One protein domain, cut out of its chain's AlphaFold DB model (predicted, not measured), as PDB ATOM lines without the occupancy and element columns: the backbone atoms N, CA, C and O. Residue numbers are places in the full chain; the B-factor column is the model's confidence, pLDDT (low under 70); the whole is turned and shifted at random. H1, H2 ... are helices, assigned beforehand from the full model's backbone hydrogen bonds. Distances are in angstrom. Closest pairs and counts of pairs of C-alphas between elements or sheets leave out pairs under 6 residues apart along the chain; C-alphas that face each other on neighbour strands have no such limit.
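What this domain is: This is residues 19 to 70 of the 169 residues of an uncharacterized protein of Methylorubrum extorquens (strain PA1) (UniProt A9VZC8). Short helix H1 sits between H2 and H4, with H3 linking those two in a loose arch, and a tail of residues 62 to 70 sticks out beyond this small body. The printed part has 52 residues with four named helices, H1 to H4 in order, and no named strand: all helix. It is compact, with a radius of gyration of the C-alphas of 11.3 A, yet elongated, spanning 32 by 21 by 17 A.

Where its parts are: H1 is residues 23 to 26, from C-alpha 23 at (103.576, 121.634, 131.493). H2, residues 31 to 40, is 14.0 A long. H3 is residues 48 to 52. H4, residues 54 to 63, is 14.5 A long and ends at C-alpha 63 (94.170, 123.216, 122.608).

How they stand to each other: H1 touches H2, the closest C-alphas, of Ala 25 and Ala 34, being 4.4 A apart. H1 touches H4 at Leu 26 and Ala 54, closest C-alphas 6.1 A apart. H2 and H3 are close but not clearly touching; the closest C-alphas, of Arg 31 and Trp 51, are 6.3 A apart. H3 and H4 meet only through their link; H2 and H4 are apart. Every O i to N i+4 pair is within hydrogen-bond range in H2 and H3, 5 of 6 in H4; H1 is too short for such a pair.

The domain as a whole: The C-alphas farthest apart, of Ala 32 and Arg 70, are 33.9 A apart. The printed part has no cut and no long link, and no printed residue is under 70 in pLDDT.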
ATOM      1  N   SER A  19     109.535 133.552 133.724       78.19
ATOM      2  CA  SER A  19     109.684 132.167 133.274       78.19
ATOM      3  C   SER A  19     108.307 131.592 132.987       78.19
ATOM      4  O   SER A  19     107.420 131.723 133.840       78.19
ATOM      5  N   ALA A  20     108.138 130.928 131.844       76.44
ATOM      6  CA  ALA A  20     106.927 130.167 131.596       76.44
ATOM      7  C   ALA A  20     106.775 129.043 132.635       76.44
ATOM      8  O   ALA A  20     107.752 128.482 133.147       76.44
ATOM      9  N   VAL A  21     105.525 128.706 132.955       81.19
ATOM     10  CA  VAL A  21     105.216 127.553 133.804       81.19
ATOM     11  C   VAL A  21     105.228 126.308 132.923       81.19
ATOM     12  O   VAL A  21     104.349 126.126 132.085       81.19
ATOM     13  N   GLY A  22     106.229 125.445 133.105       84.25
ATOM     14  CA  GLY A  22     106.335 124.203 132.340       84.25
ATOM     15  C   GLY A  22     105.118 123.288 132.534       84.25
ATOM     16  O   GLY A  22     104.511 123.255 133.605       84.25
ATOM     17  N   ARG A  23     104.784 122.487 131.515       87.69
ATOM     18  CA  ARG A  23     103.576 121.634 131.493       87.69
ATOM     19  C   ARG A  23     103.452 120.695 132.696       87.69
ATOM     20  O   ARG A  23     102.349 120.469 133.186       87.69
ATOM     21  N   ALA A  24     104.570 120.160 133.190       87.00
ATOM     22  CA  ALA A  24     104.578 119.335 134.397       87.00
ATOM     23  C   ALA A  24     104.132 120.132 135.636       87.00
ATOM     24  O   ALA A  24     103.293 119.662 136.399       87.00
ATOM     25  N   ALA A  25     104.633 121.359 135.791       89.19
ATOM     26  CA  ALA A  25     104.292 122.243 136.900       89.19
ATOM     27  C   ALA A  25     102.860 122.795 136.798       89.19
ATOM     28  O   ALA A  25     102.231 123.026 137.826       89.19
ATOM     29  N   LEU A  26     102.301 122.934 135.587       89.06
ATOM     30  CA  LEU A  26     100.890 123.296 135.414       89.06
ATOM     31  C   LEU A  26      99.952 122.278 136.074       89.06
ATOM     32  O   LEU A  26      98.898 122.662 136.558       89.06
ATOM     33  N   ARG A  27     100.313 120.993 136.163       86.69
ATOM     34  CA  ARG A  27      99.457 119.966 136.789       86.69
ATOM     35  C   ARG A  27      99.410 120.041 138.319       86.69
ATOM     36  O   ARG A  27      98.637 119.307 138.928       86.69
ATOM     37  N   ALA A  28     100.229 120.887 138.935       91.38
ATOM     38  CA  ALA A  28     100.282 121.031 140.379       91.38
ATOM     39  C   ALA A  28      98.986 121.633 140.950       91.38
ATOM     40  O   ALA A  28      98.346 122.482 140.327       91.38
ATOM     41  N   GLY A  29      98.624 121.221 142.169       90.44
ATOM     42  CA  GLY A  29      97.486 121.788 142.904       90.44
ATOM     43  C   GLY A  29      97.805 123.109 143.609       90.44
ATOM     44  O   GLY A  29      96.896 123.835 143.999       90.44
ATOM     45  N   SER A  30      99.089 123.444 143.767       93.06
ATOM     46  CA  SER A  30      99.536 124.659 144.443       93.06
ATOM     47  C   SER A  30     100.790 125.248 143.794       93.06
ATOM     48  O   SER A  30     101.566 124.549 143.143       93.06
ATOM     49  N   ARG A  31     101.033 126.546 144.029       93.50
ATOM     50  CA  ARG A  31     102.263 127.221 143.582       93.50
ATOM     51  C   ARG A  31     103.521 126.595 144.188       93.50
ATOM     52  O   ARG A  31     104.549 126.566 143.523       93.50
ATOM     53  N   ALA A  32     103.452 126.151 145.445       94.44
ATOM     54  CA  ALA A  32     104.590 125.541 146.128       94.44
ATOM     55  C   ALA A  32     104.973 124.210 145.465       94.44
ATOM     56  O   ALA A  32     106.144 123.992 145.166       94.44
ATOM     57  N   ASP A  33     103.978 123.382 145.142       94.44
ATOM     58  CA  ASP A  33     104.201 122.121 144.431       94.44
ATOM     59  C   ASP A  33     104.703 122.370 143.007       94.44
ATOM     60  O   ASP A  33     105.636 121.714 142.552       94.44
ATOM     61  N   ALA A  34     104.134 123.361 142.314       92.50
ATOM     62  CA  ALA A  34     104.589 123.760 140.988       92.50
ATOM     63  C   ALA A  34     106.065 124.186 141.005       92.50
ATOM     64  O   ALA A  34     106.844 123.747 140.157       92.50
ATOM     65  N   ASP A  35     106.457 125.027 141.970       92.19
ATOM     66  CA  ASP A  35     107.836 125.487 142.156       92.19
ATOM     67  C   ASP A  35     108.784 124.308 142.417       92.19
ATOM     68  O   ASP A  35     109.821 124.204 141.758       92.19
ATOM     69  N   ALA A  36     108.395 123.380 143.297       93.25
ATOM     70  CA  ALA A  36     109.163 122.171 143.581       93.25
ATOM     71  C   ALA A  36     109.337 121.290 142.331       93.25
ATOM     72  O   ALA A  36     110.458 120.887 142.021       93.25
ATOM     73  N   ILE A  37     108.259 121.050 141.574       92.38
ATOM     74  CA  ILE A  37     108.284 120.274 140.322       92.38
ATOM     75  C   ILE A  37     109.196 120.943 139.290       92.38
ATOM     76  O   ILE A  37     110.028 120.273 138.678       92.38
ATOM     77  N   SER A  38     109.063 122.259 139.106       89.94
ATOM     78  CA  SER A  38     109.880 123.018 138.157       89.94
ATOM     79  C   SER A  38     111.366 122.898 138.494       89.94
ATOM     80  O   SER A  38     112.167 122.531 137.636       89.94
ATOM     81  N   ARG A  39     111.739 123.121 139.759       90.19
ATOM     82  CA  ARG A  39     113.134 123.027 140.217       90.19
ATOM     83  C   ARG A  39     113.695 121.614 140.115       90.19
ATOM     84  O   ARG A  39     114.834 121.455 139.688       90.19
ATOM     85  N   ALA A  40     112.909 120.597 140.470       90.38
ATOM     86  CA  ALA A  40     113.320 119.199 140.355       90.38
ATOM     87  C   ALA A  40     113.611 118.797 138.899       90.38
ATOM     88  O   ALA A  40     114.492 117.980 138.650       90.38
ATOM     89  N   ALA A  41     112.924 119.416 137.935       85.00
ATOM     90  CA  ALA A  41     113.171 119.242 136.506       85.00
ATOM     91  C   ALA A  41     114.319 120.121 135.956       85.00
ATOM     92  O   ALA A  41     114.490 120.212 134.741       85.00
ATOM     93  N   GLY A  42     115.088 120.800 136.818       80.56
ATOM     94  CA  GLY A  42     116.155 121.728 136.416       80.56
ATOM     95  C   GLY A  42     115.655 123.096 135.932       80.56
ATOM     96  O   GLY A  42     116.427 123.883 135.384       80.56
ATOM     97  N   GLY A  43     114.368 123.385 136.119       78.31
ATOM     98  CA  GLY A  43     113.736 124.658 135.793       78.31
ATOM     99  C   GLY A  43     113.949 125.742 136.853       78.31
ATOM    100  O   GLY A  43     114.545 125.541 137.913       78.31
ATOM    101  N   LEU A  44     113.433 126.936 136.555       82.31
ATOM    102  CA  LEU A  44     113.462 128.082 137.466       82.31
ATOM    103  C   LEU A  44     112.287 128.044 138.448       82.31
ATOM    104  O   LEU A  44     111.287 127.362 138.229       82.31
ATOM    105  N   GLY A  45     112.403 128.827 139.521       85.88
ATOM    106  CA  GLY A  45     111.306 128.994 140.466       85.88
ATOM    107  C   GLY A  45     110.071 129.647 139.844       85.88
ATOM    108  O   GLY A  45     110.188 130.506 138.965       85.88
ATOM    109  N   ILE A  46     108.892 129.271 140.334       86.88
ATOM    110  CA  ILE A  46     107.599 129.782 139.876       86.88
ATOM    111  C   ILE A  46     107.120 130.894 140.815       86.88
ATOM    112  O   ILE A  46     106.672 130.684 141.949       86.88
ATOM    113  N   GLY A  47     107.206 132.121 140.301       86.56
ATOM    114  CA  GLY A  47     106.701 133.318 140.966       86.56
ATOM    115  C   GLY A  47     105.172 133.400 140.970       86.56
ATOM    116  O   GLY A  47     104.484 132.744 140.191       86.56
ATOM    117  N   ALA A  48     104.631 134.262 141.836       87.56
ATOM    118  CA  ALA A  48     103.186 134.462 141.967       87.56
ATOM    119  C   ALA A  48     102.523 134.951 140.667       87.56
ATOM    120  O   ALA A  48     101.432 134.499 140.343       87.56
ATOM    121  N   GLN A  49     103.192 135.823 139.902       83.38
ATOM    122  CA  GLN A  49     102.661 136.339 138.633       83.38
ATOM    123  C   GLN A  49     102.522 135.237 137.576       83.38
ATOM    124  O   GLN A  49     101.465 135.111 136.971       83.38
ATOM    125  N   ALA A  50     103.552 134.400 137.411       84.94
ATOM    126  CA  ALA A  50     103.508 133.264 136.491       84.94
ATOM    127  C   ALA A  50     102.436 132.242 136.912       84.94
ATOM    128  O   ALA A  50     101.668 131.769 136.078       84.94
ATOM    129  N   TRP A  51     102.323 131.958 138.215       90.31
ATOM    130  CA  TRP A  51     101.292 131.054 138.735       90.31
ATOM    131  C   TRP A  51      99.869 131.602 138.583       90.31
ATOM    132  O   TRP A  51      98.946 130.836 138.329       90.31
ATOM    133  N   GLY A  52      99.679 132.920 138.680       90.06
ATOM    134  CA  GLY A  52      98.377 133.558 138.465       90.06
ATOM    135  C   GLY A  52      97.802 133.330 137.063       90.06
ATOM    136  O   GLY A  52      96.593 133.427 136.881       90.06
ATOM    137  N   LEU A  53      98.647 132.978 136.087       88.81
ATOM    138  CA  LEU A  53      98.244 132.634 134.723       88.81
ATOM    139  C   LEU A  53      98.066 131.124 134.501       88.81
ATOM    140  O   LEU A  53      97.680 130.728 133.405       88.81
ATOM    141  N   ALA A  54      98.324 130.273 135.502       89.69
ATOM    142  CA  ALA A  54      98.389 128.821 135.325       89.69
ATOM    143  C   ALA A  54      97.106 128.227 134.723       89.69
ATOM    144  O   ALA A  54      97.193 127.419 133.805       89.69
ATOM    145  N   GLU A  55      95.922 128.661 135.166       90.44
ATOM    146  CA  GLU A  55      94.652 128.161 134.615       90.44
ATOM    147  C   GLU A  55      94.473 128.533 133.138       90.44
ATOM    148  O   GLU A  55      94.118 127.688 132.320       90.44
ATOM    149  N   LYS A  56      94.826 129.763 132.751       91.31
ATOM    150  CA  LYS A  56      94.780 130.185 131.343       91.31
ATOM    151  C   LYS A  56      95.840 129.505 130.488       91.31
ATOM    152  O   LYS A  56      95.564 129.156 129.343       91.31
ATOM    153  N   LEU A  57      97.017 129.243 131.049       90.50
ATOM    154  CA  LEU A  57      98.049 128.454 130.383       90.50
ATOM    155  C   LEU A  57      97.623 126.992 130.199       90.50
ATOM    156  O   LEU A  57      97.929 126.420 129.159       90.50
ATOM    157  N   LYS A  58      96.880 126.394 131.142       91.44
ATOM    158  CA  LYS A  58      96.286 125.054 130.970       91.44
ATOM    159  C   LYS A  58      95.270 125.033 129.834       91.44
ATOM    160  O   LYS A  58      95.331 124.134 129.001       91.44
ATOM    161  N   GLU A  59      94.361 126.011 129.797       93.06
ATOM    162  CA  GLU A  59      93.372 126.148 128.718       93.06
ATOM    163  C   GLU A  59      94.072 126.253 127.350       93.06
ATOM    164  O   GLU A  59      93.733 125.518 126.423       93.06
ATOM    165  N   ALA A  60      95.097 127.106 127.245       92.06
ATOM    166  CA  ALA A  60      95.879 127.268 126.022       92.06
ATOM    167  C   ALA A  60      96.668 125.996 125.650       92.06
ATOM    168  O   ALA A  60      96.644 125.570 124.495       92.06
ATOM    169  N   ASP A  61      97.340 125.354 126.612       91.75
ATOM    170  CA  ASP A  61      98.130 124.137 126.375       91.75
ATOM    171  C   ASP A  61      97.261 122.955 125.924       91.75
ATOM    172  O   ASP A  61      97.724 122.145 125.115       91.75
ATOM    173  N   ALA A  62      96.020 122.868 126.416       92.88
ATOM    174  CA  ALA A  62      95.074 121.807 126.078       92.88
ATOM    175  C   ALA A  62      94.633 121.849 124.609       92.88
ATOM    176  O   ALA A  62      94.396 120.798 124.016       92.88
ATOM    177  N   VAL A  63      94.549 123.044 124.017       94.31
ATOM    178  CA  VAL A  63      94.170 123.216 122.608       94.31
ATOM    179  C   VAL A  63      95.373 123.354 121.679       94.31
ATOM    180  O   VAL A  63      95.211 123.247 120.468       94.31
ATOM    181  N   MET A  64      96.581 123.595 122.196       94.88
ATOM    182  CA  MET A  64      97.757 123.828 121.357       94.88
ATOM    183  C   MET A  64      98.238 122.547 120.661       94.88
ATOM    184  O   MET A  64      98.593 121.559 121.305       94.88
ATOM    185  N   THR A  65      98.314 122.608 119.332       95.50
ATOM    186  CA  THR A  65      98.823 121.555 118.442       95.50
ATOM    187  C   THR A  65      99.811 122.164 117.439       95.50
ATOM    188  O   THR A  65      99.778 123.382 117.236       95.50
ATOM    189  N   PRO A  66     100.651 121.365 116.752       95.12
ATOM    190  CA  PRO A  66     101.518 121.882 115.685       95.12
ATOM    191  C   PRO A  66     100.742 122.619 114.581       95.12
ATOM    192  O   PRO A  66     101.233 123.576 113.987       95.12
ATOM    193  N   GLU A  67      99.500 122.201 114.323       95.56
ATOM    194  CA  GLU A  67      98.603 122.860 113.380       95.56
ATOM    195  C   GLU A  67      98.125 124.224 113.881       95.56
ATOM    196  O   GLU A  67      98.273 125.213 113.164       95.56
ATOM    197  N   HIS A  68      97.606 124.303 115.109       96.06
ATOM    198  CA  HIS A  68      97.173 125.576 115.690       96.06
ATOM    199  C   HIS A  68      98.336 126.546 115.879       96.06
ATOM    200  O   HIS A  68      98.160 127.754 115.730       96.06
ATOM    201  N   GLN A  69      99.540 126.027 116.116       94.19
ATOM    202  CA  GLN A  69     100.737 126.844 116.226       94.19
ATOM    203  C   GLN A  69     101.044 127.611 114.933       94.19
ATOM    204  O   GLN A  69     101.684 128.655 114.986       94.19
ATOM    205  N   ARG A  70     100.551 127.170 113.767       91.25
ATOM    206  CA  ARG A  70     100.665 127.953 112.524       91.25
ATOM    207  C   ARG A  70      99.959 129.309 112.612       91.25
ATOM    208  O   ARG A  70     100.397 130.242 111.949       91.25
TER     209      ARG A  70